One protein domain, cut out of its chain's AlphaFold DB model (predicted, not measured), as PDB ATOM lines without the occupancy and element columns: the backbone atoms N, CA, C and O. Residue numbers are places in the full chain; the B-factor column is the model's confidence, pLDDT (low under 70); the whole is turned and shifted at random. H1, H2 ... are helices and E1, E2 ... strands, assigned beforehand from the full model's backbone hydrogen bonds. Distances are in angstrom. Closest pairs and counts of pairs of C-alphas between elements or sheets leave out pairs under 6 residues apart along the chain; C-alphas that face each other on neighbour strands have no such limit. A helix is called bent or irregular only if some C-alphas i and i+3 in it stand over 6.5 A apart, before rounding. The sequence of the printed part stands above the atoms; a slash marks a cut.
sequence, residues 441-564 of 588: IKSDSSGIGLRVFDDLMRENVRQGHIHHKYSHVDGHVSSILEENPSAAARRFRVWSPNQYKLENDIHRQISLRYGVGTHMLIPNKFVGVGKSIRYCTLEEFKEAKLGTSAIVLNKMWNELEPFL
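AT A GLANCE: This is residues 441 to 564 of the 588 residues of the protein "DNA polymerase" of Gammaproteobacteria bacterium (UniProt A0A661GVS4). Two lobes make an elongated shape: a triangle of three helices, H1, H2 and H6, and a small antiparallel sheet, E1 E2 E3, with H4 and H5 over one face; short H3 lies between the lobes. The printed part has 124 residues, with six named helices and three strands in the order H1 H2 H3 E1 H4 E2 E3 H5 H6, class mixed. It is compact, with a radius of gyration of the C-alphas of 15.9 A, and spans 51 by 31 by 21 A.

HOW THE PARTS SIT: H1, residues 447 to 462, is irregular, C-alphas 456 and 459 being 7.4 A apart, with a kink of 52 degrees near residue 456. It forms a hairpin with H2, residues 470 to 483, at a steep tilt of 44 degrees; their closest C-alphas, Val 452 and Val 477, are 6.9 A apart. H3, residues 485 to 488, touches H1 and only grazes the sheet. E1, residues 490 to 494, and E2, residues 517 to 524, pair through N 492 and O 519, 2.8 A. E2 and E3, residues 534 to 536, form a hairpin, with N 524 and O 534 at 2.8 A. H4, residues 506 to 514, and H5, residues 538 to 543, are on the same face, at heights over the sheet of 6.0 A and 8.6 A. H6, residues 554 to 563, irregular with C-alphas 559 and 562 7.4 A apart, touches H1 at a shallow tilt of 5 degrees, the same way; C-alphas of Gly 449 and Met 556 are closest, 5.1 A. Every O i to N i+4 pair is within hydrogen-bond range in H2, H4 and H5, but 9 of 12 in H1 and 4 of 6 in H6; H3 is too short for such a pair.

IN THESE COORDINATES: H1 begins at C-alpha 447 (-24.447, -3.499, 39.495) and is 20.8 A long, as is E2; H2 is 20.1 A and H6 14.8 A. H6 ends at C-alpha 563 (-14.167, 2.676, 28.047).

THE WHOLE: The two farthest C-alphas, of Gln 463 and Asn 498, are 51.0 A apart. The printed part has no cut; E1 to H4 is a long link of 11 residues. Its mean pLDDT is 88.2, and residues 443 and 516 to 517 are under 70.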
ATOM      1  N   ILE A 441     -16.116   1.863  40.431       75.81
ATOM      2  CA  ILE A 441     -15.608   1.348  41.713       75.81
ATOM      3  C   ILE A 441     -16.225   2.044  42.929       75.81
ATOM      4  O   ILE A 441     -16.039   1.576  44.050       75.81
ATOM      5  N   LYS A 442     -17.029   3.100  42.742       77.00
ATOM      6  CA  LYS A 442     -17.713   3.781  43.853       77.00
ATOM      7  C   LYS A 442     -18.821   2.916  44.448       77.00
ATOM      8  O   LYS A 442     -19.384   2.051  43.776       77.00
ATOM      9  N   SER A 443     -19.137   3.140  45.720       66.19
ATOM     10  CA  SER A 443     -20.128   2.353  46.468       66.19
ATOM     11  C   SER A 443     -21.556   2.471  45.928       66.19
ATOM     12  O   SER A 443     -22.366   1.578  46.156       66.19
ATOM     13  N   ASP A 444     -21.862   3.540  45.192       71.06
ATOM     14  CA  ASP A 444     -23.172   3.798  44.601       71.06
ATOM     15  C   ASP A 444     -23.289   3.362  43.128       71.06
ATOM     16  O   ASP A 444     -24.323   3.642  42.511       71.06
ATOM     17  N   SER A 445     -22.265   2.710  42.558       78.19
ATOM     18  CA  SER A 445     -22.215   2.312  41.142       78.19
ATOM     19  C   SER A 445     -23.353   1.364  40.735       78.19
ATOM     20  O   SER A 445     -23.938   0.672  41.575       78.19
ATOM     21  N   SER A 446     -23.674   1.294  39.440       82.44
ATOM     22  CA  SER A 446     -24.619   0.300  38.924       82.44
ATOM     23  C   SER A 446     -24.037  -1.119  39.009       82.44
ATOM     24  O   SER A 446     -22.856  -1.338  38.738       82.44
ATOM     25  N   GLY A 447     -24.864  -2.094  39.412       81.56
ATOM     26  CA  GLY A 447     -24.447  -3.499  39.495       81.56
ATOM     27  C   GLY A 447     -24.101  -4.070  38.120       81.56
ATOM     28  O   GLY A 447     -23.038  -4.660  37.947       81.56
ATOM     29  N   ILE A 448     -24.957  -3.807  37.127       89.12
ATOM     30  CA  ILE A 448     -24.726  -4.206  35.735       89.12
ATOM     31  C   ILE A 448     -23.465  -3.582  35.127       89.12
ATOM     32  O   ILE A 448     -22.759  -4.277  34.410       89.12
ATOM     33  N   GLY A 449     -23.126  -2.324  35.436       89.12
ATOM     34  CA  GLY A 449     -21.925  -1.687  34.888       89.12
ATOM     35  C   GLY A 449     -20.641  -2.381  35.332       89.12
ATOM     36  O   GLY A 449     -19.764  -2.633  34.513       89.12
ATOM     37  N   LEU A 450     -20.559  -2.761  36.611       86.25
ATOM     38  CA  LEU A 450     -19.423  -3.533  37.114       86.25
ATOM     39  C   LEU A 450     -19.365  -4.930  36.483       86.25
ATOM     40  O   LEU A 450     -18.288  -5.356  36.088       86.25
ATOM     41  N   ARG A 451     -20.514  -5.604  36.337       88.62
ATOM     42  CA  ARG A 451     -20.587  -6.914  35.676       88.62
ATOM     43  C   ARG A 451     -20.101  -6.845  34.229       88.62
ATOM     44  O   ARG A 451     -19.246  -7.621  33.852       88.62
ATOM     45  N   VAL A 452     -20.580  -5.881  33.446       92.44
ATOM     46  CA  VAL A 452     -20.147  -5.682  32.052       92.44
ATOM     47  C   VAL A 452     -18.649  -5.389  31.975       92.44
ATOM     48  O   VAL A 452     -17.964  -5.904  31.095       92.44
ATOM     49  N   PHE A 453     -18.129  -4.571  32.894       91.25
ATOM     50  CA  PHE A 453     -16.695  -4.318  32.960       91.25
ATOM     51  C   PHE A 453     -15.917  -5.610  33.233       91.25
ATOM     52  O   PHE A 453     -14.945  -5.882  32.538       91.25
ATOM     53  N   ASP A 454     -16.352  -6.412  34.204       90.31
ATOM     54  CA  ASP A 454     -15.697  -7.669  34.575       90.31
ATOM     55  C   ASP A 454     -15.781  -8.732  33.468       90.31
ATOM     56  O   ASP A 454     -14.763  -9.345  33.157       90.31
ATOM     57  N   ASP A 455     -16.955  -8.899  32.856       91.88
ATOM     58  CA  ASP A 455     -17.246  -9.940  31.864       91.88
ATOM     59  C   ASP A 455     -16.594  -9.641  30.498       91.88
ATOM     60  O   ASP A 455     -16.166 -10.563  29.806       91.88
ATOM     61  N   LEU A 456     -16.512  -8.362  30.097       92.75
ATOM     62  CA  LEU A 456     -16.145  -7.970  28.727       92.75
ATOM     63  C   LEU A 456     -14.870  -7.120  28.625       92.75
ATOM     64  O   LEU A 456     -14.129  -7.240  27.654       92.75
ATOM     65  N   MET A 457     -14.640  -6.205  29.572       92.75
ATOM     66  CA  MET A 457     -13.656  -5.124  29.394       92.75
ATOM     67  C   MET A 457     -12.369  -5.346  30.179       92.75
ATOM     68  O   MET A 457     -11.303  -4.944  29.728       92.75
ATOM     69  N   ARG A 458     -12.448  -5.951  31.367       92.06
ATOM     70  CA  ARG A 458     -11.363  -5.984  32.354       92.06
ATOM     71  C   ARG A 458     -10.071  -6.553  31.782       92.06
ATOM     72  O   ARG A 458      -9.013  -5.970  32.003       92.06
ATOM     73  N   GLU A 459     -10.162  -7.671  31.071       93.19
ATOM     74  CA  GLU A 459      -8.993  -8.336  30.496       93.19
ATOM     75  C   GLU A 459      -8.410  -7.543  29.319       93.19
ATOM     76  O   GLU A 459      -7.203  -7.341  29.257       93.19
ATOM     77  N   ASN A 460      -9.261  -6.988  28.455       92.06
ATOM     78  CA  ASN A 460      -8.830  -6.119  27.359       92.06
ATOM     79  C   ASN A 460      -8.126  -4.861  27.889       92.06
ATOM     80  O   ASN A 460      -7.028  -4.529  27.450       92.06
ATOM     81  N   VAL A 461      -8.711  -4.205  28.896       90.50
ATOM     82  CA  VAL A 461      -8.132  -3.037  29.578       90.50
ATOM     83  C   VAL A 461      -6.786  -3.395  30.206       90.50
ATOM     84  O   VAL A 461      -5.840  -2.617  30.104       90.50
ATOM     85  N   ARG A 462      -6.665  -4.582  30.814       91.38
ATOM     86  CA  ARG A 462      -5.397  -5.094  31.360       91.38
ATOM     87  C   ARG A 462      -4.330  -5.285  30.276       91.38
ATOM     88  O   ARG A 462      -3.154  -5.085  30.548       91.38
ATOM     89  N   GLN A 463      -4.733  -5.619  29.053       89.81
ATOM     90  CA  GLN A 463      -3.853  -5.750  27.885       89.81
ATOM     91  C   GLN A 463      -3.580  -4.413  27.163       89.81
ATOM     92  O   GLN A 463      -2.883  -4.395  26.154       89.81
ATOM     93  N   GLY A 464      -4.107  -3.288  27.665       85.88
ATOM     94  CA  GLY A 464      -3.951  -1.959  27.058       85.88
ATOM     95  C   GLY A 464      -5.021  -1.604  26.017       85.88
ATOM     96  O   GLY A 464      -4.987  -0.525  25.435       85.88
ATOM     97  N   HIS A 465      -6.011  -2.468  25.794       89.94
ATOM     98  CA  HIS A 465      -7.159  -2.192  24.933       89.94
ATOM     99  C   HIS A 465      -8.275  -1.508  25.738       89.94
ATOM    100  O   HIS A 465      -9.190  -2.152  26.253       89.94
ATOM    101  N   ILE A 466      -8.174  -0.184  25.876       89.12
ATOM    102  CA  ILE A 466      -9.072   0.609  26.731       89.12
ATOM    103  C   ILE A 466     -10.475   0.773  26.133       89.12
ATOM    104  O   ILE A 466     -11.477   0.605  26.837       89.12
ATOM    105  N   HIS A 467     -10.557   1.118  24.848       90.12
ATOM    106  CA  HIS A 467     -11.817   1.503  24.217       90.12
ATOM    107  C   HIS A 467     -12.505   0.338  23.500       90.12
ATOM    108  O   HIS A 467     -11.870  -0.499  22.860       90.12
ATOM    109  N   HIS A 468     -13.829   0.293  23.637       92.06
ATOM    110  CA  HIS A 468     -14.694  -0.754  23.115       92.06
ATOM    111  C   HIS A 468     -15.821  -0.143  22.272       92.06
ATOM    112  O   HIS A 468     -16.390   0.905  22.604       92.06
ATOM    113  N   LYS A 469     -16.216  -0.841  21.202       92.50
ATOM    114  CA  LYS A 469     -17.349  -0.425  20.366       92.50
ATOM    115  C   LYS A 469     -18.647  -0.471  21.167       92.50
ATOM    116  O   LYS A 469     -19.026  -1.530  21.664       92.50
ATOM    117  N   TYR A 470     -19.378   0.647  21.194       91.25
ATOM    118  CA  TYR A 470     -20.669   0.750  21.886       91.25
ATOM    119  C   TYR A 470     -21.618  -0.398  21.526       91.25
ATOM    120  O   TYR A 470     -22.176  -1.017  22.419       91.25
ATOM    121  N   SER A 471     -21.758  -0.728  20.238       89.81
ATOM    122  CA  SER A 471     -22.682  -1.775  19.777       89.81
ATOM    123  C   SER A 471     -22.361  -3.161  20.337       89.81
ATOM    124  O   SER A 471     -23.270  -3.945  20.590       89.81
ATOM    125  N   HIS A 472     -21.080  -3.464  20.552       92.88
ATOM    126  CA  HIS A 472     -20.665  -4.734  21.137       92.88
ATOM    127  C   HIS A 472     -21.036  -4.801  22.622       92.88
ATOM    128  O   HIS A 472     -21.616  -5.786  23.078       92.88
ATOM    129  N   VAL A 473     -20.775  -3.713  23.351       93.62
ATOM    130  CA  VAL A 473     -21.127  -3.586  24.770       93.62
ATOM    131  C   VAL A 473     -22.646  -3.596  24.962       93.62
ATOM    132  O   VAL A 473     -23.148  -4.287  25.841       93.62
ATOM    133  N   ASP A 474     -23.388  -2.878  24.119       92.81
ATOM    134  CA  ASP A 474     -24.855  -2.803  24.127       92.81
ATOM    135  C   ASP A 474     -25.505  -4.167  23.848       92.81
ATOM    136  O   ASP A 474     -26.460  -4.548  24.529       92.81
ATOM    137  N   GLY A 475     -24.935  -4.956  22.929       92.56
ATOM    138  CA  GLY A 475     -25.352  -6.340  22.695       92.56
ATOM    139  C   GLY A 475     -25.161  -7.231  23.927       92.56
ATOM    140  O   GLY A 475     -26.077  -7.957  24.312       92.56
ATOM    141  N   HIS A 476     -24.012  -7.131  24.602       94.25
ATOM    142  CA  HIS A 476     -23.748  -7.895  25.826       94.25
ATOM    143  C   HIS A 476     -24.657  -7.469  26.993       94.25
ATOM    144  O   HIS A 476     -25.222  -8.310  27.691       94.25
ATOM    145  N   VAL A 477     -24.873  -6.160  27.164       93.94
ATOM    146  CA  VAL A 477     -25.839  -5.603  28.126       93.94
ATOM    147  C   VAL A 477     -27.245  -6.144  27.867       93.94
ATOM    148  O   VAL A 477     -27.935  -6.523  28.813       93.94
ATOM    149  N   SER A 478     -27.664  -6.201  26.601       92.88
ATOM    150  CA  SER A 478     -28.976  -6.727  26.215       92.88
ATOM    151  C   SER A 478     -29.120  -8.198  26.608       92.88
ATOM    152  O   SER A 478     -30.094  -8.536  27.275       92.88
ATOM    153  N   SER A 479     -28.106  -9.030  26.335       93.00
ATOM    154  CA  SER A 479     -28.071 -10.441  26.757       93.00
ATOM    155  C   SER A 479     -28.225 -10.600  28.275       93.00
ATOM    156  O   SER A 479     -29.058 -11.374  28.738       93.00
ATOM    157  N   ILE A 480     -27.481  -9.817  29.069       93.06
ATOM    158  CA  ILE A 480     -27.571  -9.851  30.541       93.06
ATOM    159  C   ILE A 480     -28.988  -9.507  31.023       93.06
ATOM    160  O   ILE A 480     -29.488 -10.103  31.980       93.06
ATOM    161  N   LEU A 481     -29.628  -8.512  30.405       93.12
ATOM    162  CA  LEU A 481     -30.954  -8.047  30.810       93.12
ATOM    163  C   LEU A 481     -32.076  -8.974  30.350       93.12
ATOM    164  O   LEU A 481     -33.091  -9.054  31.038       93.12
ATOM    165  N   GLU A 482     -31.908  -9.654  29.218       90.88
ATOM    166  CA  GLU A 482     -32.835 -10.684  28.747       90.88
ATOM    167  C   GLU A 482     -32.826 -11.899  29.678       90.88
ATOM    168  O   GLU A 482     -33.892 -12.395  30.042       90.88
ATOM    169  N   GLU A 483     -31.646 -12.310  30.150       90.25
ATOM    170  CA  GLU A 483     -31.513 -13.341  31.184       90.25
ATOM    171  C   GLU A 483     -32.095 -12.887  32.529       90.25
ATOM    172  O   GLU A 483     -32.811 -13.634  33.202       90.25
ATOM    173  N   ASN A 484     -31.770 -11.663  32.963       89.44
ATOM    174  CA  ASN A 484     -32.186 -11.145  34.260       89.44
ATOM    175  C   ASN A 484     -32.326  -9.606  34.278       89.44
ATOM    176  O   ASN A 484     -31.355  -8.894  34.563       89.44
ATOM    177  N   PRO A 485     -33.553  -9.072  34.128       89.31
ATOM    178  CA  PRO A 485     -33.822  -7.632  34.205       89.31
ATOM    179  C   PRO A 485     -33.381  -6.980  35.525       89.31
ATOM    180  O   PRO A 485     -33.029  -5.797  35.556       89.31
ATOM    181  N   SER A 486     -33.348  -7.743  36.624       89.25
ATOM    182  CA  SER A 486     -32.895  -7.248  37.930       89.25
ATOM    183  C   SER A 486     -31.407  -6.921  37.970       89.25
ATOM    184  O   SER A 486     -30.972  -6.267  38.915       89.25
ATOM    185  N   ALA A 487     -30.614  -7.306  36.964       88.75
ATOM    186  CA  ALA A 487     -29.218  -6.887  36.870       88.75
ATOM    187  C   ALA A 487     -29.077  -5.351  36.830       88.75
ATOM    188  O   ALA A 487     -28.121  -4.800  37.379       88.75
ATOM    189  N   ALA A 488     -30.060  -4.639  36.262       91.00
ATOM    190  CA  ALA A 488     -30.109  -3.175  36.265       91.00
ATOM    191  C   ALA A 488     -30.619  -2.563  37.583       91.00
ATOM    192  O   ALA A 488     -30.629  -1.334  37.725       91.00
ATOM    193  N   ALA A 489     -31.070  -3.378  38.541       89.50
ATOM    194  CA  ALA A 489     -31.663  -2.881  39.772       89.50
ATOM    195  C   ALA A 489     -30.652  -2.083  40.603       89.50
ATOM    196  O   ALA A 489     -29.479  -2.432  40.752       89.50
ATOM    197  N   ARG A 490     -31.136  -0.991  41.190       87.44
ATOM    198  CA  ARG A 490     -30.361  -0.108  42.056       87.44
ATOM    199  C   ARG A 490     -30.789  -0.283  43.499       87.44
ATOM    200  O   ARG A 490     -31.980  -0.365  43.792       87.44
ATOM    201  N   ARG A 491     -29.803  -0.286  44.394       83.31
ATOM    202  CA  ARG A 491     -30.037  -0.325  45.836       83.31
ATOM    203  C   ARG A 491     -30.445   1.055  46.342       83.31
ATOM    204  O   ARG A 491     -29.695   2.016  46.188       83.31
ATOM    205  N   PHE A 492     -31.584   1.125  47.015       82.62
ATOM    206  CA  PHE A 492     -32.060   2.294  47.744       82.62
ATOM    207  C   PHE A 492     -32.196   1.944  49.213       82.62
ATOM    208  O   PHE A 492     -32.912   1.012  49.556       82.62
ATOM    209  N   ARG A 493     -31.529   2.698  50.087       76.81
ATOM    210  CA  ARG A 493     -31.756   2.610  51.529       76.81
ATOM    211  C   ARG A 493     -32.623   3.783  51.947       76.81
ATOM    212  O   ARG A 493     -32.193   4.929  51.823       76.81
ATOM    213  N   VAL A 494     -33.829   3.491  52.412       78.50
ATOM    214  CA  VAL A 494     -34.834   4.499  52.743       78.50
ATOM    215  C   VAL A 494     -35.258   4.391  54.199       78.50
ATOM    216  O   VAL A 494     -35.379   3.297  54.748       78.50
ATOM    217  N   TRP A 495     -35.449   5.548  54.816       76.31
ATOM    218  CA  TRP A 495     -35.869   5.717  56.201       76.31
ATOM    219  C   TRP A 495     -37.352   6.084  56.273       76.31
ATOM    220  O   TRP A 495     -38.029   6.145  55.245       76.31
ATOM    221  N   SER A 496     -37.866   6.337  57.479       76.44
ATOM    222  CA  SER A 496     -39.240   6.816  57.663       76.44
ATOM    223  C   SER A 496     -39.521   8.044  56.777       76.44
ATOM    224  O   SER A 496     -38.682   8.953  56.738       76.44
ATOM    225  N   PRO A 497     -40.679   8.114  56.085       76.62
ATOM    226  CA  PRO A 497     -41.012   9.219  55.183       76.62
ATOM    227  C   PRO A 497     -40.871  10.608  55.820       76.62
ATOM    228  O   PRO A 497     -40.516  11.563  55.132       76.62
ATOM    229  N   ASN A 498     -41.084  10.704  57.136       80.75
ATOM    230  CA  ASN A 498     -41.033  11.950  57.905       80.75
ATOM    231  C   ASN A 498     -39.612  12.522  58.060       80.75
ATOM    232  O   ASN A 498     -39.456  13.679  58.436       80.75
ATOM    233  N   GLN A 499     -38.568  11.736  57.777       79.94
ATOM    234  CA  GLN A 499     -37.178  12.206  57.823       79.94
ATOM    235  C   GLN A 499     -36.774  12.998  56.570       79.94
ATOM    236  O   GLN A 499     -35.740  13.669  56.566       79.94
ATOM    237  N   TYR A 500     -37.573  12.932  55.504       85.12
ATOM    238  CA  TYR A 500     -37.293  13.606  54.242       85.12
ATOM    239  C   TYR A 500     -38.090  14.905  54.145       85.12
ATOM    240  O   TYR A 500     -39.317  14.897  54.163       85.12
ATOM    241  N   LYS A 501     -37.381  16.030  53.998       83.06
ATOM    242  CA  LYS A 501     -37.987  17.373  53.968       83.06
ATOM    243  C   LYS A 501     -38.842  17.636  52.725       83.06
ATOM    244  O   LYS A 501     -39.768  18.433  52.784       83.06
ATOM    245  N   LEU A 502     -38.497  17.024  51.592       87.44
ATOM    246  CA  LEU A 502     -39.137  17.292  50.305       87.44
ATOM    247  C   LEU A 502     -40.110  16.172  49.946       87.44
ATOM    248  O   LEU A 502     -39.734  15.000  49.915       87.44
ATOM    249  N   GLU A 503     -41.340  16.534  49.582       80.31
ATOM    250  CA  GLU A 503     -42.353  15.548  49.195       80.31
ATOM    251  C   GLU A 503     -41.959  14.747  47.951       80.31
ATOM    252  O   GLU A 503     -42.205  13.542  47.882       80.31
ATOM    253  N   ASN A 504     -41.292  15.419  47.008       85.69
ATOM    254  CA  ASN A 504     -40.829  14.854  45.746       85.69
ATOM    255  C   ASN A 504     -39.483  14.112  45.854       85.69
ATOM    256  O   ASN A 504     -38.963  13.675  44.826       85.69
ATOM    257  N   ASP A 505     -38.912  13.952  47.053       90.19
ATOM    258  CA  ASP A 505     -37.694  13.160  47.236       90.19
ATOM    259  C   ASP A 505     -37.943  11.695  46.848       90.19
ATOM    260  O   ASP A 505     -38.909  11.068  47.293       90.19
ATOM    261  N   ILE A 506     -37.063  11.129  46.019       91.50
ATOM    262  CA  ILE A 506     -37.204   9.748  45.560       91.50
ATOM    263  C   ILE A 506     -37.155   8.742  46.719       91.50
ATOM    264  O   ILE A 506     -37.914   7.779  46.709       91.50
ATOM    265  N   HIS A 507     -36.332   8.975  47.745       90.50
ATOM    266  CA  HIS A 507     -36.244   8.091  48.910       90.50
ATOM    267  C   HIS A 507     -37.532   8.133  49.728       90.50
ATOM    268  O   HIS A 507     -37.985   7.092  50.201       90.50
ATOM    269  N   ARG A 508     -38.170   9.307  49.833       89.62
ATOM    270  CA  ARG A 508     -39.488   9.445  50.464       89.62
ATOM    271  C   ARG A 508     -40.556   8.686  49.683       89.62
ATOM    272  O   ARG A 508     -41.320   7.942  50.284       89.62
ATOM    273  N   GLN A 509     -40.595   8.835  48.357       93.44
ATOM    274  CA  GLN A 509     -41.564   8.127  47.510       93.44
ATOM    275  C   GLN A 509     -41.388   6.604  47.582       93.44
ATOM    276  O   GLN A 509     -42.370   5.878  47.705       93.44
ATOM    277  N   ILE A 510     -40.140   6.125  47.543       90.31
ATOM    278  CA  ILE A 510     -39.808   4.707  47.731       90.31
ATOM    279  C   ILE A 510     -40.273   4.238  49.113       90.31
ATOM    280  O   ILE A 510     -40.919   3.202  49.198       90.31
ATOM    281  N   SER A 511     -39.996   5.006  50.171       84.75
ATOM    282  CA  SER A 511     -40.417   4.674  51.537       84.75
ATOM    283  C   SER A 511     -41.940   4.579  51.677       84.75
ATOM    284  O   SER A 511     -42.448   3.642  52.283       84.75
ATOM    285  N   LEU A 512     -42.685   5.498  51.054       85.62
ATOM    286  CA  LEU A 512     -44.150   5.488  51.066       85.62
ATOM    287  C   LEU A 512     -44.752   4.305  50.295       85.62
ATOM    288  O   LEU A 512     -45.757   3.757  50.734       85.62
ATOM    289  N   ARG A 513     -44.169   3.915  49.151       91.75
ATOM    290  CA  ARG A 513     -44.714   2.828  48.314       91.75
ATOM    291  C   ARG A 513     -44.252   1.440  48.751       91.75
ATOM    292  O   ARG A 513     -45.050   0.510  48.745       91.75
ATOM    293  N   TYR A 514     -42.970   1.290  49.073       85.31
ATOM    294  CA  TYR A 514     -42.334  -0.009  49.324       85.31
ATOM    295  C   TYR A 514     -41.957  -0.227  50.796       85.31
ATOM    296  O   TYR A 514     -41.513  -1.314  51.154       85.31
ATOM    297  N   GLY A 515     -42.140   0.779  51.654       78.38
ATOM    298  CA  GLY A 515     -41.813   0.722  53.077       78.38
ATOM    299  C   GLY A 515     -40.386   1.168  53.407       78.38
ATOM    300  O   GLY A 515     -39.540   1.378  52.535       78.38
ATOM    301  N   VAL A 516     -40.110   1.308  54.704       68.75
ATOM    302  CA  VAL A 516     -38.771   1.598  55.243       68.75
ATOM    303  C   VAL A 516     -37.873   0.375  55.055       68.75
ATOM    304  O   VAL A 516     -38.314  -0.743  55.305       68.75
ATOM    305  N   GLY A 517     -36.624   0.561  54.622       67.69
ATOM    306  CA  GLY A 517     -35.709  -0.564  54.418       67.69
ATOM    307  C   GLY A 517     -34.734  -0.386  53.260       67.69
ATOM    308  O   GLY A 517     -34.412   0.733  52.852       67.69
ATOM    309  N   THR A 518     -34.214  -1.505  52.755       75.81
ATOM    310  CA  THR A 518     -33.282  -1.521  51.620       75.81
ATOM    311  C   THR A 518     -33.925  -2.196  50.420       75.81
ATOM    312  O   THR A 518     -34.110  -3.404  50.417       75.81
ATOM    313  N   HIS A 519     -34.195  -1.443  49.361       79.50
ATOM    314  CA  HIS A 519     -34.908  -1.926  48.178       79.50
ATOM    315  C   HIS A 519     -33.986  -2.038  46.971       79.50
ATOM    316  O   HIS A 519     -33.160  -1.155  46.739       79.50
ATOM    317  N   MET A 520     -34.144  -3.100  46.183       85.88
ATOM    318  CA  MET A 520     -33.521  -3.239  44.865       85.88
ATOM    319  C   MET A 520     -34.578  -2.928  43.809       85.88
ATOM    320  O   MET A 520     -35.524  -3.694  43.653       85.88
ATOM    321  N   LEU A 521     -34.444  -1.795  43.117       92.19
ATOM    322  CA  LEU A 521     -35.471  -1.315  42.190       92.19
ATOM    323  C   LEU A 521     -34.916  -1.085  40.787       92.19
ATOM    324  O   LEU A 521     -33.858  -0.472  40.622       92.19
ATOM    325  N   ILE A 522     -35.656  -1.540  39.779       94.12
ATOM    326  CA  ILE A 522     -35.295  -1.457  38.364       94.12
ATOM    327  C   ILE A 522     -35.642  -0.057  37.834       94.12
ATOM    328  O   ILE A 522     -36.821   0.323  37.836       94.12
ATOM    329  N   PRO A 523     -34.648   0.728  37.374       95.19
ATOM    330  CA  PRO A 523     -34.901   2.009  36.729       95.19
ATOM    331  C   PRO A 523     -35.563   1.782  35.367       95.19
ATOM    332  O   PRO A 523     -35.026   1.072  34.522       95.19
ATOM    333  N   ASN A 524     -36.710   2.402  35.124       94.94
ATOM    334  CA  ASN A 524     -37.486   2.236  33.900       94.94
ATOM    335  C   ASN A 524     -38.260   3.522  33.542       94.94
ATOM    336  O   ASN A 524     -38.256   4.503  34.289       94.94
ATOM    337  N   LYS A 525     -38.906   3.545  32.371       92.81
ATOM    338  CA  LYS A 525     -39.639   4.726  31.871       92.81
ATOM    339  C   LYS A 525     -41.114   4.800  32.298       92.81
ATOM    340  O   LYS A 525     -41.724   5.849  32.111       92.81
ATOM    341  N   PHE A 526     -41.700   3.734  32.847       93.75
ATOM    342  CA  PHE A 526     -43.159   3.554  32.863       93.75
ATOM    343  C   PHE A 526     -43.782   3.289  34.236       93.75
ATOM    344  O   PHE A 526     -44.796   3.908  34.546       93.75
ATOM    345  N   VAL A 527     -43.217   2.439  35.091       93.88
ATOM    346  CA  VAL A 527     -43.879   1.956  36.318       93.88
ATOM    347  C   VAL A 527     -43.037   2.157  37.575       93.88
ATOM    348  O   VAL A 527     -41.809   2.217  37.517       93.88
ATOM    349  N   GLY A 528     -43.711   2.270  38.723       93.50
ATOM    350  CA  GLY A 528     -43.091   2.513  40.027       93.50
ATOM    351  C   GLY A 528     -43.077   3.990  40.439       93.50
ATOM    352  O   GLY A 528     -43.951   4.762  40.042       93.50
ATOM    353  N   VAL A 529     -42.097   4.383  41.256       92.81
ATOM    354  CA  VAL A 529     -41.966   5.745  41.829       92.81
ATOM    355  C   VAL A 529     -40.900   6.570  41.133       92.81
ATOM    356  O   VAL A 529     -39.924   6.020  40.635       92.81
ATOM    357  N   GLY A 530     -41.043   7.893  41.145       91.19
ATOM    358  CA  GLY A 530     -40.182   8.824  40.423       91.19
ATOM    359  C   GLY A 530     -40.889   9.486  39.240       91.19
ATOM    360  O   GLY A 530     -42.009   9.136  38.867       91.19
ATOM    361  N   LYS A 531     -40.233  10.495  38.662       86.25
ATOM    362  CA  LYS A 531     -40.817  11.332  37.603       86.25
ATOM    363  C   LYS A 531     -40.240  11.005  36.228       86.25
ATOM    364  O   LYS A 531     -40.929  10.425  35.399       86.25
ATOM    365  N   SER A 532     -38.986  11.391  35.993       85.00
ATOM    366  CA  SER A 532     -38.284  11.191  34.715       85.00
ATOM    367  C   SER A 532     -37.739   9.775  34.550       85.00
ATOM    368  O   SER A 532     -37.741   9.233  33.450       85.00
ATOM    369  N   ILE A 533     -37.280   9.184  35.649       91.88
ATOM    370  CA  ILE A 533     -36.909   7.777  35.760       91.88
ATOM    371  C   ILE A 533     -37.770   7.218  36.881       91.88
ATOM    372  O   ILE A 533     -37.784   7.788  37.977       91.88
ATOM    373  N   ARG A 534     -38.501   6.146  36.587       95.12
ATOM    374  CA  ARG A 534     -39.319   5.432  37.561       95.12
ATOM    375  C   ARG A 534     -38.579   4.201  38.075       95.12
ATOM    376  O   ARG A 534     -37.710   3.674  37.390       95.12
ATOM    377  N   TYR A 535     -38.895   3.776  39.290       95.31
ATOM    378  CA  TYR A 535     -38.233   2.673  39.981       95.31
ATOM    379  C   TYR A 535     -39.276   1.702  40.518       95.31
ATOM    380  O   TYR A 535     -40.115   2.095  41.336       95.31
ATOM    381  N   CYS A 536     -39.213   0.451  40.070       95.31
ATOM    382  CA  CYS A 536     -40.165  -0.605  40.415       95.31
ATOM    383  C   CYS A 536     -39.466  -1.880  40.881       95.31
ATOM    384  O   CYS A 536     -38.264  -2.052  40.650       95.31
ATOM    385  N   THR A 537     -40.205  -2.775  41.529       93.38
ATOM    386  CA  THR A 537     -39.699  -4.123  41.827       93.38
ATOM    387  C   THR A 537     -39.649  -4.980  40.557       93.38
ATOM    388  O   THR A 537     -40.159  -4.587  39.502       93.38
ATOM    389  N   LEU A 538     -39.018  -6.156  40.637       90.75
ATOM    390  CA  LEU A 538     -39.023  -7.111  39.527       90.75
ATOM    391  C   LEU A 538     -40.444  -7.612  39.232       90.75
ATOM    392  O   LEU A 538     -40.792  -7.790  38.066       90.75
ATOM    393  N   GLU A 539     -41.257  -7.824  40.267       91.75
ATOM    394  CA  GLU A 539     -42.646  -8.266  40.122       91.75
ATOM    395  C   GLU A 539     -43.462  -7.223  39.356       91.75
ATOM    396  O   GLU A 539     -44.028  -7.547  38.317       91.75
ATOM    397  N   GLU A 540     -43.418  -5.956  39.778       93.94
ATOM    398  CA  GLU A 540     -44.117  -4.861  39.091       93.94
ATOM    399  C   GLU A 540     -43.644  -4.692  37.637       93.94
ATOM    400  O   GLU A 540     -44.440  -4.392  36.748       93.94
ATOM    401  N   PHE A 541     -42.345  -4.887  37.379       92.94
ATOM    402  CA  PHE A 541     -41.785  -4.827  36.028       92.94
ATOM    403  C   PHE A 541     -42.368  -5.927  35.124       92.94
ATOM    404  O   PHE A 541     -42.740  -5.657  33.978       92.94
ATOM    405  N   LYS A 542     -42.477  -7.155  35.651       91.38
ATOM    406  CA  LYS A 542     -43.051  -8.314  34.949       91.38
ATOM    407  C   LYS A 542     -44.562  -8.182  34.760       91.38
ATOM    408  O   LYS A 542     -45.053  -8.431  33.662       91.38
ATOM    409  N   GLU A 543     -45.295  -7.753  35.786       93.88
ATOM    410  CA  GLU A 543     -46.749  -7.528  35.736       93.88
ATOM    411  C   GLU A 543     -47.125  -6.471  34.694       93.88
ATOM    412  O   GLU A 543     -48.086  -6.638  33.943       93.88
ATOM    413  N   ALA A 544     -46.315  -5.417  34.580       92.69
ATOM    414  CA  ALA A 544     -46.470  -4.383  33.566       92.69
ATOM    415  C   ALA A 544     -46.074  -4.834  32.144       92.69
ATOM    416  O   ALA A 544     -46.170  -4.036  31.211       92.69
ATOM    417  N   LYS A 545     -45.631  -6.091  31.968       92.56
ATOM    418  CA  LYS A 545     -45.191  -6.685  30.692       92.56
ATOM    419  C   LYS A 545     -44.141  -5.832  29.968       92.56
ATOM    420  O   LYS A 545     -44.162  -5.705  28.745       92.56
ATOM    421  N   LEU A 546     -43.236  -5.215  30.728       90.31
ATOM    422  CA  LEU A 546     -42.179  -4.381  30.166       90.31
ATOM    423  C   LEU A 546     -41.044  -5.246  29.608       90.31
ATOM    424  O   LEU A 546     -40.557  -6.157  30.272       90.31
ATOM    425  N   GLY A 547     -40.597  -4.926  28.393       88.50
ATOM    426  CA  GLY A 547     -39.370  -5.482  27.820       88.50
ATOM    427  C   GLY A 547     -38.114  -4.774  28.340       88.50
ATOM    428  O   GLY A 547     -38.186  -3.678  28.899       88.50
ATOM    429  N   THR A 548     -36.941  -5.362  28.102       87.81
ATOM    430  CA  THR A 548     -35.628  -4.820  28.517       87.81
ATOM    431  C   THR A 548     -35.362  -3.406  27.984       87.81
ATOM    432  O   THR A 548     -34.764  -2.588  28.678       87.81
ATOM    433  N   SER A 549     -35.913  -3.052  26.820       87.62
ATOM    434  CA  SER A 549     -35.850  -1.702  26.230       87.62
ATOM    435  C   SER A 549     -36.533  -0.600  27.066       87.62
ATOM    436  O   SER A 549     -36.295   0.596  26.854       87.62
ATOM    437  N   ALA A 550     -37.378  -0.978  28.033       91.88
ATOM    438  CA  ALA A 550     -37.989  -0.057  28.989       91.88
ATOM    439  C   ALA A 550     -37.030   0.371  30.114       91.88
ATOM    440  O   ALA A 550     -37.290   1.386  30.773       91.88
ATOM    441  N   ILE A 551     -35.951  -0.388  30.341       93.75
ATOM    442  CA  ILE A 551     -34.970  -0.148  31.402       93.75
ATOM    443  C   ILE A 551     -34.135   1.091  31.061       93.75
ATOM    444  O   ILE A 551     -33.719   1.306  29.923       93.75
ATOM    445  N   VAL A 552     -33.889   1.943  32.057       92.94
ATOM    446  CA  VAL A 552     -33.084   3.161  31.895       92.94
ATOM    447  C   VAL A 552     -31.664   2.929  32.397       92.94
ATOM    448  O   VAL A 552     -31.426   2.824  33.598       92.94
ATOM    449  N   LEU A 553     -30.705   2.942  31.471       91.44
ATOM    450  CA  LEU A 553     -29.300   2.608  31.728       91.44
ATOM    451  C   LEU A 553     -28.350   3.815  31.757       91.44
ATOM    452  O   LEU A 553     -27.140   3.636  31.813       91.44
ATOM    453  N   ASN A 554     -28.862   5.051  31.775       88.75
ATOM    454  CA  ASN A 554     -28.035   6.270  31.717       88.75
ATOM    455  C   ASN A 554     -26.893   6.281  32.744       88.75
ATOM    456  O   ASN A 554     -25.790   6.715  32.437       88.75
ATOM    457  N   LYS A 555     -27.151   5.806  33.972       87.25
ATOM    458  CA  LYS A 555     -26.120   5.752  35.015       87.25
ATOM    459  C   LYS A 555     -24.991   4.785  34.641       87.25
ATOM    460  O   LYS A 555     -23.836   5.172  34.736       87.25
ATOM    461  N   MET A 556     -25.333   3.580  34.191       91.12
ATOM    462  CA  MET A 556     -24.364   2.584  33.730       91.12
ATOM    463  C   MET A 556     -23.558   3.115  32.541       91.12
ATOM    464  O   MET A 556     -22.336   3.038  32.552       91.12
ATOM    465  N   TRP A 557     -24.217   3.726  31.550       90.56
ATOM    466  CA  TRP A 557     -23.517   4.299  30.399       90.56
ATOM    467  C   TRP A 557     -22.571   5.431  30.786       90.56
ATOM    468  O   TRP A 557     -21.472   5.485  30.260       90.56
ATOM    469  N   ASN A 558     -22.932   6.279  31.752       86.50
ATOM    470  CA  ASN A 558     -22.015   7.292  32.282       86.50
ATOM    471  C   ASN A 558     -20.841   6.681  33.069       86.50
ATOM    472  O   ASN A 558     -19.777   7.283  33.159       86.50
ATOM    473  N   GLU A 559     -21.035   5.519  33.698       88.50
ATOM    474  CA  GLU A 559     -19.969   4.807  34.411       88.50
ATOM    475  C   GLU A 559     -18.983   4.140  33.446       88.50
ATOM    476  O   GLU A 559     -17.784   4.149  33.723       88.50
ATOM    477  N   LEU A 560     -19.489   3.599  32.332       89.75
ATOM    478  CA  LEU A 560     -18.710   2.917  31.297       89.75
ATOM    479  C   LEU A 560     -18.221   3.841  30.178       89.75
ATOM    480  O   LEU A 560     -17.340   3.432  29.434       89.75
ATOM    481  N   GLU A 561     -18.740   5.070  30.076       87.31
ATOM    482  CA  GLU A 561     -18.353   6.084  29.081       87.31
ATOM    483  C   GLU A 561     -16.840   6.145  28.835       87.31
ATOM    484  O   GLU A 561     -16.455   6.151  27.666       87.31
ATOM    485  N   PRO A 562     -15.975   6.126  29.871       85.88
ATOM    486  CA  PRO A 562     -14.534   6.187  29.658       85.88
ATOM    487  C   PRO A 562     -13.974   5.054  28.771       85.88
ATOM    488  O   PRO A 562     -12.968   5.247  28.099       85.88
ATOM    489  N   PHE A 563     -14.621   3.888  28.744       88.50
ATOM    490  CA  PHE A 563     -14.167   2.676  28.047       88.50
ATOM    491  C   PHE A 563     -14.801   2.491  26.667       88.50
ATOM    492  O   PHE A 563     -14.669   1.429  26.065       88.50
ATOM    493  N   LEU A 564     -15.533   3.485  26.167       88.62
ATOM    494  CA  LEU A 564     -16.274   3.387  24.914       88.62
ATOM    495  C   LEU A 564     -15.657   4.292  23.848       88.62
ATOM    496  O   LEU A 564     -15.295   5.425  24.146       88.62
TER     497      LEU A 564